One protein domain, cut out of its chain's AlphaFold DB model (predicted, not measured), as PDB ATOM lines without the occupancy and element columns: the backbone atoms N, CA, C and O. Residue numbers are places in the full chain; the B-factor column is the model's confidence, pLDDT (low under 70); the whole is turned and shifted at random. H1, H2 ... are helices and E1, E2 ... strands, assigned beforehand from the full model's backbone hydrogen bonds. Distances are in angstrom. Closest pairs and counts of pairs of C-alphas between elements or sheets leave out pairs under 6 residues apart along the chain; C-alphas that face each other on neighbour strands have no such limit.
ATOM      1  N   TYR A   6       5.174  40.881  77.294       90.94
ATOM      2  CA  TYR A   6       4.565  39.715  76.661       90.94
ATOM      3  C   TYR A   6       5.651  38.819  76.078       90.94
ATOM      4  O   TYR A   6       6.724  39.288  75.720       90.94
ATOM      5  N   GLY A   7       5.397  37.524  75.977       91.00
ATOM      6  CA  GLY A   7       6.382  36.602  75.431       91.00
ATOM      7  C   GLY A   7       5.942  35.162  75.570       91.00
ATOM      8  O   GLY A   7       4.748  34.866  75.536       91.00
ATOM      9  N   SER A   8       6.903  34.254  75.672       91.06
ATOM     10  CA  SER A   8       6.628  32.819  75.623       91.06
ATOM     11  C   SER A   8       7.478  32.044  76.615       91.06
ATOM     12  O   SER A   8       8.627  32.380  76.896       91.06
ATOM     13  N   ILE A   9       6.888  30.969  77.133       93.69
ATOM     14  CA  ILE A   9       7.567  29.986  77.969       93.69
ATOM     15  C   ILE A   9       7.722  28.702  77.156       93.69
ATOM     16  O   ILE A   9       6.757  28.178  76.604       93.69
ATOM     17  N   ASN A  10       8.937  28.170  77.124       94.31
ATOM     18  CA  ASN A  10       9.252  26.871  76.561       94.31
ATOM     19  C   ASN A  10       8.700  25.767  77.475       94.31
ATOM     20  O   ASN A  10       9.315  25.371  78.472       94.31
ATOM     21  N   TYR A  11       7.514  25.280  77.114       93.19
ATOM     22  CA  TYR A  11       6.796  24.238  77.838       93.19
ATOM     23  C   TYR A  11       7.608  22.942  77.978       93.19
ATOM     24  O   TYR A  11       7.662  22.369  79.066       93.19
ATOM     25  N   ASP A  12       8.286  22.496  76.919       94.62
ATOM     26  CA  ASP A  12       9.065  21.256  76.945       94.62
ATOM     27  C   ASP A  12      10.266  21.343  77.884       94.62
ATOM     28  O   ASP A  12      10.551  20.401  78.629       94.62
ATOM     29  N   ALA A  13      10.967  22.480  77.879       92.31
ATOM     30  CA  ALA A  13      12.069  22.730  78.800       92.31
ATOM     31  C   ALA A  13      11.572  22.747  80.251       92.31
ATOM     32  O   ALA A  13      12.140  22.060  81.104       92.31
ATOM     33  N   LEU A  14      10.466  23.451  80.511       93.19
ATOM     34  CA  LEU A  14       9.826  23.476  81.822       93.19
ATOM     35  C   LEU A  14       9.448  22.062  82.283       93.19
ATOM     36  O   LEU A  14       9.811  21.654  83.387       93.19
ATOM     37  N   LEU A  15       8.783  21.280  81.431       93.62
ATOM     38  CA  LEU A  15       8.352  19.924  81.758       93.62
ATOM     39  C   LEU A  15       9.539  18.996  82.045       93.62
ATOM     40  O   LEU A  15       9.475  18.192  82.976       93.62
ATOM     41  N   LYS A  16      10.631  19.108  81.277       93.56
ATOM     42  CA  LYS A  16      11.866  18.351  81.527       93.56
ATOM     43  C   LYS A  16      12.425  18.658  82.912       93.56
ATOM     44  O   LYS A  16      12.700  17.722  83.657       93.56
ATOM     45  N   ILE A  17      12.524  19.935  83.286       92.25
ATOM     46  CA  ILE A  17      13.024  20.346  84.607       92.25
ATOM     47  C   ILE A  17      12.083  19.853  85.712       92.25
ATOM     48  O   ILE A  17      12.550  19.305  86.709       92.25
ATOM     49  N   LEU A  18      10.765  19.968  85.534       92.06
ATOM     50  CA  LEU A  18       9.793  19.471  86.514       92.06
ATOM     51  C   LEU A  18       9.926  17.960  86.737       92.06
ATOM     52  O   LEU A  18       9.924  17.512  87.882       92.06
ATOM     53  N   LYS A  19      10.132  17.184  85.666       92.38
ATOM     54  CA  LYS A  19      10.373  15.734  85.747       92.38
ATOM     55  C   LYS A  19      11.659  15.375  86.500       92.38
ATOM     56  O   LYS A  19      11.731  14.282  87.048       92.38
ATOM     57  N   THR A  20      12.643  16.276  86.577       91.31
ATOM     58  CA  THR A  20      13.848  16.051  87.399       91.31
ATOM     59  C   THR A  20      13.599  16.190  88.903       91.31
ATOM     60  O   THR A  20      14.441  15.780  89.695       91.31
ATOM     61  N   GLY A  21      12.485  16.804  89.321       90.69
ATOM     62  CA  GLY A  21      12.185  17.065  90.734       90.69
ATOM     63  C   GLY A  21      13.041  18.161  91.388       90.69
ATOM     64  O   GLY A  21      12.907  18.400  92.593       90.69
ATOM     65  N   LYS A  22      13.897  18.835  90.608       92.19
ATOM     66  CA  LYS A  22      14.804  19.891  91.084       92.19
ATOM     67  C   LYS A  22      14.174  21.280  91.130       92.19
ATOM     68  O   LYS A  22      14.667  22.143  91.850       92.19
ATOM     69  N   ALA A  23      13.106  21.512  90.364       93.50
ATOM     70  CA  ALA A  23      12.390  22.783  90.380       93.50
ATOM     71  C   ALA A  23      11.768  23.054  91.756       93.50
ATOM     72  O   ALA A  23      11.239  22.152  92.412       93.50
ATOM     73  N   LYS A  24      11.790  24.320  92.167       93.62
ATOM     74  CA  LYS A  24      11.043  24.809  93.318       93.62
ATOM     75  C   LYS A  24       9.579  24.952  92.909       93.62
ATOM     76  O   LYS A  24       9.220  25.790  92.083       93.62
ATOM     77  N   THR A  25       8.748  24.087  93.470       93.56
ATOM     78  CA  THR A  25       7.312  24.011  93.193       93.56
ATOM     79  C   THR A  25       6.540  23.935  94.495       93.56
ATOM     80  O   THR A  25       7.028  23.345  95.460       93.56
ATOM     81  N   PHE A  26       5.316  24.448  94.506       92.38
ATOM     82  CA  PHE A  26       4.404  24.321  95.636       92.38
ATOM     83  C   PHE A  26       3.018  23.901  95.159       92.38
ATOM     84  O   PHE A  26       2.644  24.114  94.005       92.38
ATOM     85  N   VAL A  27       2.274  23.258  96.051       93.00
ATOM     86  CA  VAL A  27       0.887  22.864  95.813       93.00
ATOM     87  C   VAL A  27       0.038  23.632  96.809       93.00
ATOM     88  O   VAL A  27       0.343  23.630  98.000       93.00
ATOM     89  N   THR A  28      -0.978  24.336  96.321       92.75
ATOM     90  CA  THR A  28      -1.918  25.038  97.199       92.75
ATOM     91  C   THR A  28      -2.839  24.044  97.899       92.75
ATOM     92  O   THR A  28      -2.978  22.900  97.469       92.75
ATOM     93  N   GLU A  29      -3.531  24.486  98.946       91.44
ATOM     94  CA  GLU A  29      -4.546  23.674  99.637       91.44
ATOM     95  C   GLU A  29      -5.645  23.176  98.682       91.44
ATOM     96  O   GLU A  29      -6.173  22.082  98.844       91.44
ATOM     97  N   SER A  30      -5.931  23.943  97.626       91.75
ATOM     98  CA  SER A  30      -6.882  23.590  96.564       91.75
ATOM     99  C   SER A  30      -6.320  22.616  95.515       91.75
ATOM    100  O   SER A  30      -6.993  22.326  94.528       91.75
ATOM    101  N   GLY A  31      -5.082  22.139  95.672       92.06
ATOM    102  CA  GLY A  31      -4.435  21.187  94.762       92.06
ATOM    103  C   GLY A  31      -3.795  21.804  93.512       92.06
ATOM    104  O   GLY A  31      -3.335  21.068  92.634       92.06
ATOM    105  N   VAL A  32      -3.729  23.137  93.410       93.44
ATOM    106  CA  VAL A  32      -3.118  23.818  92.257       93.44
ATOM    107  C   VAL A  32      -1.600  23.724  92.358       93.44
ATOM    108  O   VAL A  32      -1.012  24.108  93.366       93.44
ATOM    109  N   ARG A  33      -0.962  23.218  91.300       91.81
ATOM    110  CA  ARG A  33       0.496  23.084  91.209       91.81
ATOM    111  C   ARG A  33       1.093  24.358  90.636       91.81
ATOM    112  O   ARG A  33       0.728  24.771  89.538       91.81
ATOM    113  N   LEU A  34       2.027  24.949  91.365       92.06
ATOM    114  CA  LEU A  34       2.662  26.210  91.021       92.06
ATOM    115  C   LEU A  34       4.175  26.019  90.932       92.06
ATOM    116  O   LEU A  34       4.771  25.238  91.680       92.06
ATOM    117  N   VAL A  35       4.787  26.720  89.981       93.69
ATOM    118  CA  VAL A  35       6.228  26.677  89.718       93.69
ATOM    119  C   VAL A  35       6.799  28.058  89.964       93.69
ATOM    120  O   VAL A  35       6.284  29.049  89.447       93.69
ATOM    121  N   ASN A  36       7.878  28.121  90.734       94.31
ATOM    122  CA  ASN A  36       8.530  29.384  91.016       94.31
ATOM    123  C   ASN A  36       9.423  29.807  89.846       94.31
ATOM    124  O   ASN A  36      10.251  29.028  89.362       94.31
ATOM    125  N   ILE A  37       9.302  31.071  89.445       94.44
ATOM    126  CA  ILE A  37      10.092  31.670  88.369       94.44
ATOM    127  C   ILE A  37      10.737  32.983  88.819       94.44
ATOM    128  O   ILE A  37      10.224  33.664  89.704       94.44
ATOM    129  N   ASN A  38      11.848  33.338  88.179       94.19
ATOM    130  CA  ASN A  38      12.429  34.675  88.186       94.19
ATOM    131  C   ASN A  38      12.176  35.328  86.829       94.19
ATOM    132  O   ASN A  38      12.280  34.664  85.795       94.19
ATOM    133  N   VAL A  39      11.911  36.630  86.841       92.56
ATOM    134  CA  VAL A  39      11.865  37.454  85.633       92.56
ATOM    135  C   VAL A  39      12.984  38.480  85.730       92.56
ATOM    136  O   VAL A  39      13.021  39.273  86.668       92.56
ATOM    137  N   TRP A  40      13.897  38.439  84.769       92.69
ATOM    138  CA  TRP A  40      14.999  39.382  84.633       92.69
ATOM    139  C   TRP A  40      14.612  40.400  83.574       92.69
ATOM    140  O   TRP A  40      14.337  40.001  82.448       92.69
ATOM    141  N   VAL A  41      14.546  41.678  83.938       91.19
ATOM    142  CA  VAL A  41      14.250  42.775  83.010       91.19
ATOM    143  C   VAL A  41      15.555  43.488  82.696       91.19
ATOM    144  O   VAL A  41      16.257  43.908  83.613       91.19
ATOM    145  N   ASN A  42      15.879  43.584  81.413       88.94
ATOM    146  CA  ASN A  42      17.090  44.223  80.929       88.94
ATOM    147  C   ASN A  42      16.835  45.723  80.710       88.94
ATOM    148  O   ASN A  42      15.751  46.122  80.287       88.94
ATOM    149  N   ASP A  43      17.850  46.560  80.944       86.44
ATOM    150  CA  ASP A  43      17.767  48.001  80.645       86.44
ATOM    151  C   ASP A  43      17.785  48.292  79.134       86.44
ATOM    152  O   ASP A  43      17.290  49.325  78.680       86.44
ATOM    153  N   LYS A  44      18.383  47.385  78.354       87.00
ATOM    154  CA  LYS A  44      18.452  47.425  76.890       87.00
ATOM    155  C   LYS A  44      18.016  46.069  76.327       87.00
ATOM    156  O   LYS A  44      18.289  45.063  76.987       87.00
ATOM    157  N   PRO A  45      17.401  46.028  75.132       86.38
ATOM    158  CA  PRO A  45      17.109  44.767  74.463       86.38
ATOM    159  C   PRO A  45      18.379  43.929  74.295       86.38
ATOM    160  O   PRO A  45      19.462  44.476  74.059       86.38
ATOM    161  N   ASP A  46      18.247  42.615  74.458       85.62
ATOM    162  CA  ASP A  46      19.331  41.670  74.187       85.62
ATOM    163  C   ASP A  46      19.614  41.540  72.676       85.62
ATOM    164  O   ASP A  46      18.956  42.164  71.840       85.62
ATOM    165  N   ASP A  47      20.580  40.693  72.307       86.69
ATOM    166  CA  ASP A  47      20.958  40.436  70.905       86.69
ATOM    167  C   ASP A  47      19.810  39.866  70.042       86.69
ATOM    168  O   ASP A  47      19.921  39.784  68.818       86.69
ATOM    169  N   TYR A  48      18.702  39.468  70.672       83.38
ATOM    170  CA  TYR A  48      17.507  38.911  70.050       83.38
ATOM    171  C   TYR A  48      16.280  39.819  70.223       83.38
ATOM    172  O   TYR A  48      15.152  39.369  70.003       83.38
ATOM    173  N   ASP A  49      16.496  41.086  70.595       84.56
ATOM    174  CA  ASP A  49      15.464  42.109  70.772       84.56
ATOM    175  C   ASP A  49      14.410  41.740  71.842       84.56
ATOM    176  O   ASP A  49      13.217  42.047  71.710       84.56
ATOM    177  N   ASN A  50      14.851  41.044  72.900       90.00
ATOM    178  CA  ASN A  50      14.056  40.768  74.096       90.00
ATOM    179  C   ASN A  50      14.425  41.721  75.235       90.00
ATOM    180  O   ASN A  50      15.595  41.930  75.558       90.00
ATOM    181  N   ASP A  51      13.400  42.220  75.918       92.38
ATOM    182  CA  ASP A  51      13.538  43.120  77.065       92.38
ATOM    183  C   ASP A  51      13.624  42.373  78.400       92.38
ATOM    184  O   ASP A  51      13.966  42.954  79.428       92.38
ATOM    185  N   ALA A  52      13.272  41.088  78.422       92.69
ATOM    186  CA  ALA A  52      13.293  40.290  79.633       92.69
ATOM    187  C   ALA A  52      13.462  38.791  79.369       92.69
ATOM    188  O   ALA A  52      13.190  38.276  78.286       92.69
ATOM    189  N   SER A  53      13.881  38.072  80.407       92.94
ATOM    190  CA  SER A  53      14.066  36.620  80.407       92.94
ATOM    191  C   SER A  53      13.383  35.969  81.606       92.94
ATOM    192  O   SER A  53      13.364  36.519  82.706       92.94
ATOM    193  N   ILE A  54      12.847  34.767  81.400       95.06
ATOM    194  CA  ILE A  54      12.173  33.957  82.419       95.06
ATOM    195  C   ILE A  54      13.064  32.774  82.782       95.06
ATOM    196  O   ILE A  54      13.531  32.031  81.915       95.06
ATOM    197  N   GLN A  55      13.253  32.561  84.077       94.81
ATOM    198  CA  GLN A  55      14.102  31.511  84.622       94.81
ATOM    199  C   GLN A  55      13.340  30.692  85.669       94.81
ATOM    200  O   GLN A  55      12.629  31.261  86.492       94.81
ATOM    201  N   VAL A  56      13.498  29.366  85.677       95.06
ATOM    202  CA  VAL A  56      12.920  28.505  86.727       95.06
ATOM    203  C   VAL A  56      13.801  28.551  87.967       95.06
ATOM    204  O   VAL A  56      15.016  28.375  87.871       95.06
ATOM    205  N   GLN A  57      13.196  28.728  89.139       95.06
ATOM    206  CA  GLN A  57      13.913  28.584  90.402       95.06
ATOM    207  C   GLN A  57      14.107  27.099  90.722       95.06
ATOM    208  O   GLN A  57      13.137  26.343  90.802       95.06
ATOM    209  N   LEU A  58      15.349  26.673  90.939       94.81
ATOM    210  CA  LEU A  58      15.643  25.364  91.521       94.81
ATOM    211  C   LEU A  58      15.502  25.409  93.049       94.81
ATOM    212  O   LEU A  58      15.500  26.482  93.662       94.81
ATOM    213  N   LYS A  59      15.367  24.240  93.678       93.69
ATOM    214  CA  LYS A  59      15.422  24.131  95.140       93.69
ATOM    215  C   LYS A  59      16.816  24.500  95.649       93.69
ATOM    216  O   LYS A  59      17.816  24.343  94.946       93.69
ATOM    217  N   GLU A  60      16.874  25.004  96.877       92.12
ATOM    218  CA  GLU A  60      18.093  25.586  97.442       92.12
ATOM    219  C   GLU A  60      19.261  24.601  97.503       92.12
ATOM    220  O   GLU A  60      20.403  25.022  97.338       92.12
ATOM    221  N   GLU A  61      18.995  23.307  97.703       92.44
ATOM    222  CA  GLU A  61      20.035  22.279  97.737       92.44
ATOM    223  C   GLU A  61      20.818  22.188  96.418       92.44
ATOM    224  O   GLU A  61      22.040  22.057  96.440       92.44
ATOM    225  N   PHE A  62      20.147  22.349  95.273       91.19
ATOM    226  CA  PHE A  62      20.786  22.280  93.957       91.19
ATOM    227  C   PHE A  62      21.544  23.568  93.638       91.19
ATOM    228  O   PHE A  62      22.653  23.522  93.110       91.19
ATOM    229  N   VAL A  63      20.991  24.718  94.029       90.00
ATOM    230  CA  VAL A  63      21.666  26.012  93.857       90.00
ATOM    231  C   VAL A  63      22.940  26.075  94.706       90.00
ATOM    232  O   VAL A  63      23.985  26.497  94.216       90.00
ATOM    233  N   LYS A  64      22.894  25.595  95.959       90.31
ATOM    234  CA  LYS A  64      24.072  25.510  96.846       90.31
ATOM    235  C   LYS A  64      25.121  24.519  96.337       90.31
ATOM    236  O   LYS A  64      26.307  24.740  96.559       90.31
ATOM    237  N   ALA A  65      24.701  23.475  95.622       90.69
ATOM    238  CA  ALA A  65      25.595  22.551  94.926       90.69
ATOM    239  C   ALA A  65      26.213  23.140  93.636       90.69
ATOM    240  O   ALA A  65      27.006  22.470  92.977       90.69
ATOM    241  N   GLY A  66      25.876  24.384  93.277       90.81
ATOM    242  CA  GLY A  66      26.424  25.092  92.120       90.81
ATOM    243  C   GLY A  66      25.610  24.936  90.832       90.81
ATOM    244  O   GLY A  66      26.040  25.428  89.786       90.81
ATOM    245  N   GLU A  67      24.438  24.290  90.870       92.38
ATOM    246  CA  GLU A  67      23.558  24.233  89.702       92.38
ATOM    247  C   GLU A  67      22.950  25.611  89.421       92.38
ATOM    248  O   GLU A  67      22.397  26.279  90.299       92.38
ATOM    249  N   LYS A  68      23.038  26.042  88.162       91.44
ATOM    250  CA  LYS A  68      22.451  27.306  87.719       91.44
ATOM    251  C   LYS A  68      20.973  27.122  87.411       91.44
ATOM    252  O   LYS A  68      20.568  26.146  86.782       91.44
ATOM    253  N   ASN A  69      20.184  28.119  87.787       92.56
ATOM    254  CA  ASN A  69      18.774  28.176  87.441       92.56
ATOM    255  C   ASN A  69      18.605  28.263  85.903       92.56
ATOM    256  O   ASN A  69      19.188  29.152  85.270       92.56
ATOM    257  N   PRO A  70      17.840  27.357  85.276       93.00
ATOM    258  CA  PRO A  70      17.704  27.310  83.824       93.00
ATOM    259  C   PRO A  70      16.739  28.381  83.302       93.00
ATOM    260  O   PRO A  70      15.670  28.610  83.875       93.00
ATOM    261  N   TYR A  71      17.101  29.007  82.182       93.69
ATOM    262  CA  TYR A  71      16.225  29.916  81.442       93.69
ATOM    263  C   TYR A  71      15.232  29.124  80.591       93.69
ATOM    264  O   TYR A  71      15.604  28.157  79.927       93.69
ATOM    265  N   ILE A  72      13.963  29.524  80.633       95.00
ATOM    266  CA  ILE A  72      12.850  28.816  79.984       95.00
ATOM    267  C   ILE A  72      11.979  29.724  79.122       95.00
ATOM    268  O   ILE A  72      10.989  29.256  78.578       95.00
ATOM    269  N   GLY A  73      12.292  31.009  79.000       92.62
ATOM    270  CA  GLY A  73      11.475  31.911  78.204       92.62
ATOM    271  C   GLY A  73      12.055  33.307  78.120       92.62
ATOM    272  O   GLY A  73      13.003  33.645  78.830       92.62
ATOM    273  N   ASN A  74      11.445  34.106  77.263       93.19
ATOM    274  CA  ASN A  74      11.779  35.498  77.023       93.19
ATOM    275  C   ASN A  74      10.503  36.340  76.996       93.19
ATOM    276  O   ASN A  74       9.394  35.837  76.794       93.19
ATOM    277  N   LEU A  75      10.673  37.630  77.251       92.88
ATOM    278  CA  LEU A  75       9.619  38.624  77.231       92.88
ATOM    279  C   LEU A  75      10.106  39.865  76.488       92.88
ATOM    280  O   LEU A  75      11.281  40.223  76.530       92.88
ATOM    281  N   LYS A  76       9.158  40.547  75.864       91.81
ATOM    282  CA  LYS A  76       9.328  41.810  75.171       91.81
ATOM    283  C   LYS A  76       8.365  42.834  75.739       91.81
ATOM    284  O   LYS A  76       7.238  42.514  76.127       91.81
ATOM    285  N   LYS A  77       8.811  44.076  75.809       89.19
ATOM    286  CA  LYS A  77       8.015  45.195  76.277       89.19
ATOM    287  C   LYS A  77       7.045  45.613  75.181       89.19
ATOM    288  O   LYS A  77       7.422  45.852  74.036       89.19
ATOM    289  N   HIS A  78       5.773  45.735  75.536       85.62
ATOM    290  CA  HIS A  78       4.776  46.279  74.628       85.62
ATOM    291  C   HIS A  78       4.932  47.799  74.542       85.62
ATOM    292  O   HIS A  78       4.509  48.538  75.435       85.62
ATOM    293  N   THR A  79       5.526  48.272  73.450       78.88
ATOM    294  CA  THR A  79       5.526  49.687  73.079       78.88
ATOM    295  C   THR A  79       4.394  49.936  72.081       78.88
ATOM    296  O   THR A  79       4.416  49.329  71.006       78.88
TER     297      THR A  79
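What this domain is: This is residues 6 to 79 of the 98 residues of an uncharacterized protein of Bergeyella zoohelcum (UniProt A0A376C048). A twisted, curled sheet of four strands, E1, E6, E5 and E4, has a ten-residue loop, residues 42 to 51, beyond one end, while the other parts spread out near its other end. There E3 runs on into E4, extending it as the small hairpin E2 and E3, helix H1 grazes the sheet, and the short helix H2 lies well away from it. The printed part has 74 residues, with elements in the order E1, H1, E2, E3, E4, E5, H2, E6; both sheets are antiparallel and the class is mixed, helices and strands. It is only just loose, close to compact, with a radius of gyration of the C-alphas of 13.8 A and spans of 38 by 32 by 20 A.

Where its parts are: E1 is residues 6 to 9, starting at C-alpha 6 (4.565, 39.715, 76.661). E6, residues 71 to 77, measures 18.1 A and ends at C-alpha 77 (8.015, 45.195, 76.277). E5, residues 52 to 56, measures 13.8 A, and E4, residues 37 to 41, 13.0 A. E2 is residues 25 to 27 and E3 residues 33 to 35. H1, residues 11 to 19, measures 12.2 A; H2 is residues 60 to 64.

How they stand to each other: Edge strand E1 pairs with E6 through N 6 and O 76, 2.9 A. E6 pairs with E5 through N 54 and O 73, 2.8 A. Hairpin E4 and E5 has N 40 and O 53 at 2.9 A; hairpin E2 and E3 has N 34 and O 26 at 2.8 A. E3 runs on into E4 at 36 degrees. H1 only grazes the four-stranded sheet; its closest C-alphas to E6 are Ala 13 and Ile 72, 6.2 A. H2 is not on that sheet and is apart from H1. In both helices every O i to N i+4 pair is within hydrogen-bond range.

The domain as a whole: The farthest C-alphas, Glu 29 and Asp 47, are 41.9 A apart. The printed part has no cut, no link is long, and no printed residue is under 70 in pLDDT.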